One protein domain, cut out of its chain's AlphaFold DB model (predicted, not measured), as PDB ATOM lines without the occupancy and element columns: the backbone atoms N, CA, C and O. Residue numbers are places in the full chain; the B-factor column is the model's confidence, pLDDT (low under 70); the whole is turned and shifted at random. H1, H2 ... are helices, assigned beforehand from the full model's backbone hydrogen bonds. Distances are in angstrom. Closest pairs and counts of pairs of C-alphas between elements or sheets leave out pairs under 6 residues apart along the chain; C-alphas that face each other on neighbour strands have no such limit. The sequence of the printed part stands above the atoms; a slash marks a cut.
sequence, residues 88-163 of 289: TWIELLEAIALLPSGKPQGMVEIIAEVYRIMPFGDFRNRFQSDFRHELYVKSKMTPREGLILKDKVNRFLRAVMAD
ATOM      1  N   THR A  88      -9.294  11.046  22.698       81.88
ATOM      2  CA  THR A  88      -9.320  12.232  21.830       81.88
ATOM      3  C   THR A  88      -8.175  12.229  20.819       81.88
ATOM      4  O   THR A  88      -8.355  12.607  19.666       81.88
ATOM      5  N   TRP A  89      -6.999  11.723  21.193       84.06
ATOM      6  CA  TRP A  89      -5.854  11.620  20.287       84.06
ATOM      7  C   TRP A  89      -6.042  10.582  19.175       84.06
ATOM      8  O   TRP A  89      -5.508  10.766  18.081       84.06
ATOM      9  N   ILE A  90      -6.812   9.519  19.422       84.56
ATOM     10  CA  ILE A  90      -7.173   8.529  18.399       84.56
ATOM     11  C   ILE A  90      -8.174   9.162  17.435       84.56
ATOM     12  O   ILE A  90      -7.955   9.131  16.228       84.56
ATOM     13  N   GLU A  91      -9.208   9.815  17.965       86.62
ATOM     14  CA  GLU A  91     -10.229  10.507  17.168       86.62
ATOM     15  C   GLU A  91      -9.616  11.606  16.283       86.62
ATOM     16  O   GLU A  91      -9.979  11.756  15.116       86.62
ATOM     17  N   LEU A  92      -8.620  12.336  16.793       88.62
ATOM     18  CA  LEU A  92      -7.869  13.321  16.015       88.62
ATOM     19  C   LEU A  92      -7.057  12.676  14.883       88.62
ATOM     20  O   LEU A  92      -7.037  13.200  13.769       88.62
ATOM     21  N   LEU A  93      -6.409  11.532  15.123       88.06
ATOM     22  CA  LEU A  93      -5.708  10.799  14.064       88.06
ATOM     23  C   LEU A  93      -6.677  10.231  13.019       88.06
ATOM     24  O   LEU A  93      -6.362  10.238  11.830       88.06
ATOM     25  N   GLU A  94      -7.864   9.790  13.429       87.12
ATOM     26  CA  GLU A  94      -8.924   9.367  12.510       87.12
ATOM     27  C   GLU A  94      -9.456  10.544  11.681       87.12
ATOM     28  O   GLU A  94      -9.671  10.407  10.473       87.12
ATOM     29  N   ALA A  95      -9.567  11.736  12.272       88.75
ATOM     30  CA  ALA A  95      -9.978  12.948  11.566       88.75
ATOM     31  C   ALA A  95      -9.023  13.322  10.413       88.75
ATOM     32  O   ALA A  95      -9.457  13.900   9.410       88.75
ATOM     33  N   ILE A  96      -7.743  12.928  10.472       88.38
ATOM     34  CA  ILE A  96      -6.792  13.108   9.358       88.38
ATOM     35  C   ILE A  96      -7.261  12.360   8.103       88.38
ATOM     36  O   ILE A  96      -7.041  12.837   6.985       88.38
ATOM     37  N   ALA A  97      -7.953  11.224   8.246       83.81
ATOM     38  CA  ALA A  97      -8.501  10.494   7.107       83.81
ATOM     39  C   ALA A  97      -9.542  11.327   6.338       83.81
ATOM     40  O   ALA A  97      -9.602  11.228   5.106       83.81
ATOM     41  N   LEU A  98     -10.286  12.192   7.039       86.56
ATOM     42  CA  LEU A  98     -11.329  13.061   6.485       86.56
ATOM     43  C   LEU A  98     -10.769  14.303   5.771       86.56
ATOM     44  O   LEU A  98     -11.415  14.841   4.872       86.56
ATOM     45  N   LEU A  99      -9.558  14.754   6.115       86.81
ATOM     46  CA  LEU A  99      -8.934  15.911   5.467       86.81
ATOM     47  C   LEU A  99      -8.559  15.615   4.004       86.81
ATOM     48  O   LEU A  99      -7.999  14.560   3.718       86.81
ATOM     49  N   PRO A 100      -8.774  16.524   3.040       85.81
ATOM     50  CA  PRO A 100      -8.355  16.296   1.658       85.81
ATOM     51  C   PRO A 100      -6.822  16.242   1.539       85.81
ATOM     52  O   PRO A 100      -6.121  17.088   2.091       85.81
ATOM     53  N   SER A 101      -6.287  15.298   0.753       83.38
ATOM     54  CA  SER A 101      -4.831  15.082   0.593       83.38
ATOM     55  C   SER A 101      -4.062  16.290   0.041       83.38
ATOM     56  O   SER A 101      -2.854  16.387   0.223       83.38
ATOM     57  N   GLY A 102      -4.755  17.241  -0.594       83.69
ATOM     58  CA  GLY A 102      -4.176  18.503  -1.063       83.69
ATOM     59  C   GLY A 102      -3.885  19.532   0.036       83.69
ATOM     60  O   GLY A 102      -3.318  20.578  -0.269       83.69
ATOM     61  N   LYS A 103      -4.254  19.266   1.298       85.69
ATOM     62  CA  LYS A 103      -3.991  20.143   2.452       85.69
ATOM     63  C   LYS A 103      -3.117  19.438   3.505       85.69
ATOM     64  O   LYS A 103      -3.587  19.194   4.616       85.69
ATOM     65  N   PRO A 104      -1.848  19.122   3.192       84.56
ATOM     66  CA  PRO A 104      -0.960  18.424   4.126       84.56
ATOM     67  C   PRO A 104      -0.648  19.251   5.382       84.56
ATOM     68  O   PRO A 104      -0.447  18.687   6.450       84.56
ATOM     69  N   GLN A 105      -0.692  20.584   5.288       85.50
ATOM     70  CA  GLN A 105      -0.418  21.479   6.413       85.50
ATOM     71  C   GLN A 105      -1.369  21.252   7.602       85.50
ATOM     72  O   GLN A 105      -0.910  21.125   8.733       85.50
ATOM     73  N   GLY A 106      -2.673  21.106   7.342       86.25
ATOM     74  CA  GLY A 106      -3.655  20.828   8.397       86.25
ATOM     75  C   GLY A 106      -3.483  19.439   9.021       86.25
ATOM     76  O   GLY A 106      -3.773  19.249  10.194       86.25
ATOM     77  N   MET A 107      -2.954  18.470   8.268       89.19
ATOM     78  CA  MET A 107      -2.644  17.143   8.810       89.19
ATOM     79  C   MET A 107      -1.461  17.204   9.776       89.19
ATOM     80  O   MET A 107      -1.502  16.580  10.830       89.19
ATOM     81  N   VAL A 108      -0.426  17.979   9.437       89.50
ATOM     82  CA  VAL A 108       0.747  18.180  10.301       89.50
ATOM     83  C   VAL A 108       0.364  18.891  11.600       89.50
ATOM     84  O   VAL A 108       0.851  18.517  12.663       89.50
ATOM     85  N   GLU A 109      -0.541  19.870  11.540       89.69
ATOM     86  CA  GLU A 109      -1.062  20.558  12.730       89.69
ATOM     87  C   GLU A 109      -1.790  19.596  13.675       89.69
ATOM     88  O   GLU A 109      -1.519  19.595  14.875       89.69
ATOM     89  N   ILE A 110      -2.634  18.711  13.137       89.88
ATOM     90  CA  ILE A 110      -3.303  17.682  13.942       89.88
ATOM     91  C   ILE A 110      -2.289  16.687  14.521       89.88
ATOM     92  O   ILE A 110      -2.380  16.340  15.693       89.88
ATOM     93  N   ILE A 111      -1.291  16.258  13.743       90.44
ATOM     94  CA  ILE A 111      -0.218  15.364  14.217       90.44
ATOM     95  C   ILE A 111       0.571  16.001  15.372       90.44
ATOM     96  O   ILE A 111       0.911  15.316  16.338       90.44
ATOM     97  N   ALA A 112       0.843  17.305  15.297       88.94
ATOM     98  CA  ALA A 112       1.509  18.043  16.364       88.94
ATOM     99  C   ALA A 112       0.642  18.127  17.631       88.94
ATOM    100  O   ALA A 112       1.158  17.930  18.733       88.94
ATOM    101  N   GLU A 113      -0.665  18.354  17.481       89.00
ATOM    102  CA  GLU A 113      -1.599  18.378  18.610       89.00
ATOM    103  C   GLU A 113      -1.726  16.997  19.261       89.00
ATOM    104  O   GLU A 113      -1.604  16.877  20.477       89.00
ATOM    105  N   VAL A 114      -1.837  15.935  18.457       89.50
ATOM    106  CA  VAL A 114      -1.836  14.538  18.920       89.50
ATOM    107  C   VAL A 114      -0.580  14.228  19.736       89.50
ATOM    108  O   VAL A 114      -0.680  13.652  20.817       89.50
ATOM    109  N   TYR A 115       0.604  14.654  19.283       87.88
ATOM    110  CA  TYR A 115       1.848  14.460  20.039       87.88
ATOM    111  C   TYR A 115       1.855  15.173  21.404       87.88
ATOM    112  O   TYR A 115       2.536  14.724  22.331       87.88
ATOM    113  N   ARG A 116       1.115  16.283  21.541       84.88
ATOM    114  CA  ARG A 116       1.001  17.051  22.789       84.88
ATOM    115  C   ARG A 116       0.134  16.340  23.826       84.88
ATOM    116  O   ARG A 116       0.484  16.357  25.003       84.88
ATOM    117  N   ILE A 117      -0.975  15.747  23.388       83.94
ATOM    118  CA  ILE A 117      -1.985  15.133  24.265       83.94
ATOM    119  C   ILE A 117      -1.762  13.632  24.508       83.94
ATOM    120  O   ILE A 117      -2.333  13.080  25.442       83.94
ATOM    121  N   MET A 118      -0.935  12.958  23.700       80.12
ATOM    122  CA  MET A 118      -0.747  11.504  23.778       80.12
ATOM    123  C   MET A 118      -0.213  11.055  25.160       80.12
ATOM    124  O   MET A 118       0.893  11.455  25.544       80.12
ATOM    125  N   PRO A 119      -0.934  10.172  25.881       60.72
ATOM    126  CA  PRO A 119      -0.647   9.876  27.288       60.72
ATOM    127  C   PRO A 119       0.437   8.802  27.529       60.72
ATOM    128  O   PRO A 119       0.842   8.600  28.673       60.72
ATOM    129  N   PHE A 120       0.942   8.113  26.495       67.06
ATOM    130  CA  PHE A 120       1.784   6.911  26.656       67.06
ATOM    131  C   PHE A 120       3.238   7.097  26.206       67.06
ATOM    132  O   PHE A 120       3.482   7.472  25.065       67.06
ATOM    133  N   GLY A 121       4.210   6.745  27.055       64.94
ATOM    134  CA  GLY A 121       5.646   6.896  26.767       64.94
ATOM    135  C   GLY A 121       6.137   6.109  25.545       64.94
ATOM    136  O   GLY A 121       6.736   6.689  24.642       64.94
ATOM    137  N   ASP A 122       5.840   4.811  25.461       70.31
ATOM    138  CA  ASP A 122       6.372   3.956  24.386       70.31
ATOM    139  C   ASP A 122       5.751   4.260  23.017       70.31
ATOM    140  O   ASP A 122       6.456   4.336  22.005       70.31
ATOM    141  N   PHE A 123       4.440   4.514  22.980       74.50
ATOM    142  CA  PHE A 123       3.751   4.926  21.755       74.50
ATOM    143  C   PHE A 123       4.125   6.332  21.337       74.50
ATOM    144  O   PHE A 123       4.298   6.566  20.148       74.50
ATOM    145  N   ARG A 124       4.346   7.240  22.288       82.31
ATOM    146  CA  ARG A 124       4.852   8.578  21.992       82.31
ATOM    147  C   ARG A 124       6.256   8.534  21.402       82.31
ATOM    148  O   ARG A 124       6.523   9.268  20.456       82.31
ATOM    149  N   ASN A 125       7.122   7.645  21.887       82.19
ATOM    150  CA  ASN A 125       8.458   7.438  21.325       82.19
ATOM    151  C   ASN A 125       8.392   6.862  19.903       82.19
ATOM    152  O   ASN A 125       9.074   7.358  19.004       82.19
ATOM    153  N   ARG A 126       7.536   5.857  19.670       82.25
ATOM    154  CA  ARG A 126       7.293   5.312  18.321       82.25
ATOM    155  C   ARG A 126       6.702   6.359  17.384       82.25
ATOM    156  O   ARG A 126       7.218   6.549  16.290       82.25
ATOM    157  N   PHE A 127       5.693   7.094  17.839       87.44
ATOM    158  CA  PHE A 127       5.062   8.174  17.089       87.44
ATOM    159  C   PHE A 127       6.070   9.272  16.743       87.44
ATOM    160  O   PHE A 127       6.135   9.718  15.605       87.44
ATOM    161  N   GLN A 128       6.923   9.669  17.687       87.19
ATOM    162  CA  GLN A 128       7.985  10.639  17.431       87.19
ATOM    163  C   GLN A 128       9.014  10.124  16.425       87.19
ATOM    164  O   GLN A 128       9.480  10.900  15.594       87.19
ATOM    165  N   SER A 129       9.392   8.845  16.504       85.50
ATOM    166  CA  SER A 129      10.309   8.220  15.548       85.50
ATOM    167  C   SER A 129       9.712   8.214  14.145       85.50
ATOM    168  O   SER A 129      10.366   8.642  13.193       85.50
ATOM    169  N   ASP A 130       8.456   7.788  14.031       86.81
ATOM    170  CA  ASP A 130       7.766   7.704  12.755       86.81
ATOM    171  C   ASP A 130       7.561   9.107  12.182       86.81
ATOM    172  O   ASP A 130       8.029   9.375  11.082       86.81
ATOM    173  N   PHE A 131       6.965  10.043  12.920       89.00
ATOM    174  CA  PHE A 131       6.590  11.382  12.434       89.00
ATOM    175  C   PHE A 131       7.659  12.471  12.649       89.00
ATOM    176  O   PHE A 131       7.356  13.665  12.647       89.00
ATOM    177  N   ARG A 132       8.933  12.096  12.833       84.88
ATOM    178  CA  ARG A 132      10.021  13.046  13.131       84.88
ATOM    179  C   ARG A 132      10.158  14.154  12.085       84.88
ATOM    180  O   ARG A 132      10.400  15.308  12.431       84.88
ATOM    181  N   HIS A 133      10.046  13.808  10.807       82.12
ATOM    182  CA  HIS A 133      10.243  14.770   9.724       82.12
ATOM    183  C   HIS A 133       9.085  15.765   9.676       82.12
ATOM    184  O   HIS A 133       9.296  16.951   9.478       82.12
ATOM    185  N   GLU A 134       7.877  15.303   9.960       83.38
ATOM    186  CA  GLU A 134       6.653  16.090   9.918       83.38
ATOM    187  C   GLU A 134       6.498  16.999  11.145       83.38
ATOM    188  O   GLU A 134       5.967  18.100  11.032       83.38
ATOM    189  N   LEU A 135       7.025  16.585  12.301       78.88
ATOM    190  CA  LEU A 135       7.013  17.381  13.531       78.88
ATOM    191  C   LEU A 135       8.065  18.503  13.535       78.88
ATOM    192  O   LEU A 135       7.806  19.586  14.059       78.88
ATOM    193  N   TYR A 136       9.256  18.255  12.976       76.62
ATOM    194  CA  TYR A 136      10.403  19.162  13.122       76.62
ATOM    195  C   TYR A 136      10.835  19.851  11.822       76.62
ATOM    196  O   TYR A 136      11.393  20.948  11.874       76.62
ATOM    197  N   VAL A 137      10.569  19.262  10.653       75.06
ATOM    198  CA  VAL A 137      10.930  19.849   9.357       75.06
ATOM    199  C   VAL A 137       9.679  20.461   8.735       75.06
ATOM    200  O   VAL A 137       8.887  19.793   8.078       75.06
ATOM    201  N   LYS A 138       9.499  21.771   8.929       66.25
ATOM    202  CA  LYS A 138       8.426  22.550   8.289       66.25
ATOM    203  C   LYS A 138       8.735  22.782   6.805       66.25
ATOM    204  O   LYS A 138       9.028  23.900   6.386       66.25
ATOM    205  N   SER A 139       8.720  21.723   6.004       66.25
ATOM    206  CA  SER A 139       8.822  21.817   4.546       66.25
ATOM    207  C   SER A 139       7.445  22.013   3.920       66.25
ATOM    208  O   SER A 139       6.457  21.438   4.374       66.25
ATOM    209  N   LYS A 140       7.377  22.795   2.835       75.69
ATOM    210  CA  LYS A 140       6.169  22.880   2.005       75.69
ATOM    211  C   LYS A 140       5.881  21.498   1.426       75.69
ATOM    212  O   LYS A 140       6.628  21.042   0.566       75.69
ATOM    213  N   MET A 141       4.819  20.860   1.909       79.62
ATOM    214  CA  MET A 141       4.464  19.520   1.467       79.62
ATOM    215  C   MET A 141       3.652  19.526   0.175       79.62
ATOM    216  O   MET A 141       2.785  20.378  -0.038       79.62
ATOM    217  N   THR A 142       3.900  18.535  -0.672       85.94
ATOM    218  CA  THR A 142       3.122  18.298  -1.893       85.94
ATOM    219  C   THR A 142       1.859  17.467  -1.605       85.94
ATOM    220  O   THR A 142       1.811  16.721  -0.625       85.94
ATOM    221  N   PRO A 143       0.824  17.500  -2.469       86.06
ATOM    222  CA  PRO A 143      -0.355  16.636  -2.311       86.06
ATOM    223  C   PRO A 143      -0.028  15.132  -2.285       86.06
ATOM    224  O   PRO A 143      -0.738  14.342  -1.661       86.06
ATOM    225  N   ARG A 144       1.069  14.731  -2.944       87.19
ATOM    226  CA  ARG A 144       1.588  13.357  -2.912       87.19
ATOM    227  C   ARG A 144       2.083  12.979  -1.517       87.19
ATOM    228  O   ARG A 144       1.811  11.877  -1.055       87.19
ATOM    229  N   GLU A 145       2.765  13.894  -0.839       86.19
ATOM    230  CA  GLU A 145       3.226  13.701   0.538       86.19
ATOM    231  C   GLU A 145       2.060  13.658   1.524       86.19
ATOM    232  O   GLU A 145       2.084  12.842   2.437       86.19
ATOM    233  N   GLY A 146       0.984  14.419   1.288       87.12
ATOM    234  CA  GLY A 146      -0.255  14.302   2.069       87.12
ATOM    235  C   GLY A 146      -0.887  12.904   1.996       87.12
ATOM    236  O   GLY A 146      -1.390  12.391   2.995       87.12
ATOM    237  N   LEU A 147      -0.819  12.236   0.838       89.00
ATOM    238  CA  LEU A 147      -1.285  10.850   0.704       89.00
ATOM    239  C   LEU A 147      -0.383   9.861   1.460       89.00
ATOM    240  O   LEU A 147      -0.887   8.953   2.120       89.00
ATOM    241  N   ILE A 148       0.937  10.053   1.391       89.88
ATOM    242  CA  ILE A 148       1.913   9.245   2.141       89.88
ATOM    243  C   ILE A 148       1.688   9.413   3.648       89.88
ATOM    244  O   ILE A 148       1.700   8.431   4.389       89.88
ATOM    245  N   LEU A 149       1.421  10.641   4.091       89.81
ATOM    246  CA  LEU A 149       1.159  10.962   5.487       89.81
ATOM    247  C   LEU A 149      -0.089  10.246   6.009       89.81
ATOM    248  O   LEU A 149      -0.051   9.642   7.078       89.81
ATOM    249  N   LYS A 150      -1.167  10.219   5.218       90.44
ATOM    250  CA  LYS A 150      -2.367   9.434   5.534       90.44
ATOM    251  C   LYS A 150      -2.089   7.938   5.645       90.44
ATOM    252  O   LYS A 150      -2.585   7.296   6.567       90.44
ATOM    253  N   ASP A 151      -1.317   7.365   4.720       90.31
ATOM    254  CA  ASP A 151      -0.960   5.941   4.787       90.31
ATOM    255  C   ASP A 151      -0.148   5.632   6.053       90.31
ATOM    256  O   ASP A 151      -0.402   4.646   6.739       90.31
ATOM    257  N   LYS A 152       0.770   6.527   6.419       90.12
ATOM    258  CA  LYS A 152       1.585   6.425   7.631       90.12
ATOM    259  C   LYS A 152       0.748   6.496   8.909       90.12
ATOM    260  O   LYS A 152       0.911   5.641   9.777       90.12
ATOM    261  N   VAL A 153      -0.198   7.436   8.993       90.00
ATOM    262  CA  VAL A 153      -1.172   7.519  10.100       90.00
ATOM    263  C   VAL A 153      -2.013   6.246  10.180       90.00
ATOM    264  O   VAL A 153      -2.147   5.672  11.255       90.00
ATOM    265  N   ASN A 154      -2.499   5.732   9.050       87.31
ATOM    266  CA  ASN A 154      -3.260   4.482   9.019       87.31
ATOM    267  C   ASN A 154      -2.437   3.268   9.466       87.31
ATOM    268  O   ASN A 154      -2.965   2.392  10.149       87.31
ATOM    269  N   ARG A 155      -1.156   3.181   9.091       85.75
ATOM    270  CA  ARG A 155      -0.258   2.119   9.574       85.75
ATOM    271  C   ARG A 155      -0.024   2.228  11.073       85.75
ATOM    272  O   ARG A 155      -0.069   1.204  11.745       85.75
ATOM    273  N   PHE A 156       0.173   3.442  11.583       85.81
ATOM    274  CA  PHE A 156       0.318   3.686  13.013       85.81
ATOM    275  C   PHE A 156      -0.954   3.295  13.775       85.81
ATOM    276  O   PHE A 156      -0.872   2.491  14.695       85.81
ATOM    277  N   LEU A 157      -2.134   3.751  13.340       82.38
ATOM    278  CA  LEU A 157      -3.421   3.377  13.939       82.38
ATOM    279  C   LEU A 157      -3.641   1.863  13.919       82.38
ATOM    280  O   LEU A 157      -3.999   1.281  14.935       82.38
ATOM    281  N   ARG A 158      -3.349   1.185  12.802       79.19
ATOM    282  CA  ARG A 158      -3.430  -0.282  12.750       79.19
ATOM    283  C   ARG A 158      -2.440  -0.952  13.691       79.19
ATOM    284  O   ARG A 158      -2.796  -1.963  14.275       79.19
ATOM    285  N   ALA A 159      -1.224  -0.428  13.839       73.94
ATOM    286  CA  ALA A 159      -0.238  -0.965  14.773       73.94
ATOM    287  C   ALA A 159      -0.671  -0.767  16.233       73.94
ATOM    288  O   ALA A 159      -0.526  -1.688  17.027       73.94
ATOM    289  N   VAL A 160      -1.255   0.389  16.560       72.94
ATOM    290  CA  VAL A 160      -1.861   0.687  17.867       72.94
ATOM    291  C   VAL A 160      -3.022  -0.264  18.153       72.94
ATOM    292  O   VAL A 160      -3.050  -0.897  19.199       72.94
ATOM    293  N   MET A 161      -3.956  -0.411  17.210       68.38
ATOM    294  CA  MET A 161      -5.127  -1.282  17.363       68.38
ATOM    295  C   MET A 161      -4.775  -2.777  17.335       68.38
ATOM    296  O   MET A 161      -5.513  -3.592  17.884       68.38
ATOM    297  N   ALA A 162      -3.680  -3.154  16.669       60.19
ATOM    298  CA  ALA A 162      -3.178  -4.526  16.638       60.19
ATOM    299  C   ALA A 162      -2.381  -4.892  17.894       60.19
ATOM    300  O   ALA A 162      -2.160  -6.083  18.125       60.19
ATOM    301  N   ASP A 163      -1.953  -3.907  18.688       53.81
ATOM    302  CA  ASP A 163      -1.304  -4.156  19.964       53.81
ATOM    303  C   ASP A 163      -2.378  -4.512  21.013       53.81
ATOM    304  O   ASP A 163      -3.200  -3.663  21.369       53.81
TER     305      ASP A 163
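Overview. This is residues 88 to 163 of the 289 residues of an uncharacterized protein of Aphanomyces euteiches (UniProt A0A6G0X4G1). H1 and H2 lie side by side as a helical hairpin, and long H5 packs on both, making a three-helix bundle. H3 folds back from the end of H2, and short H4 packs on H2. The printed part, 76 residues with five named helices in order H1 to H5, is all helix and compact, with radius of gyration of the C-alphas 11.5 A and spans of 31 by 23 by 18 A.

Arrangement. Start at H1, residues 88 to 98; it touches H2, residues 104 to 117, in a hairpin, the closest C-alphas being Trp 89 and Val 114, 5.2 A. H2, with residue 115 alone, only just touches H3, residues 121 to 130, in a hairpin, with 3 pairs of C-alphas within 8 A, the closest Tyr 115 and Arg 124, 6.9 A. H2 touches H4, residues 132 to 136, with residues 108 to 112 alone, the closest C-alphas being Ala 112 and Leu 135, 6.2 A. H5, residues 143 to 162, touches H2, the closest C-alphas being Pro 104 and Gly 146, 4.7 A. Every O i to N i+4 pair is within hydrogen-bond range in H2, H3, H4 and H5; in H1, 5 of 7.

Along the chain. Find C-alpha 88 at (-9.320, 12.232, 21.830), where H1 begins. H5 runs 28.5 A to C-alpha 162 at (-3.178, -4.526, 16.638).

Size, cuts and confidence. The printed part has no cut; pLDDT is under 70 at residues 119 to 121, 138 to 139 and 161 to 163.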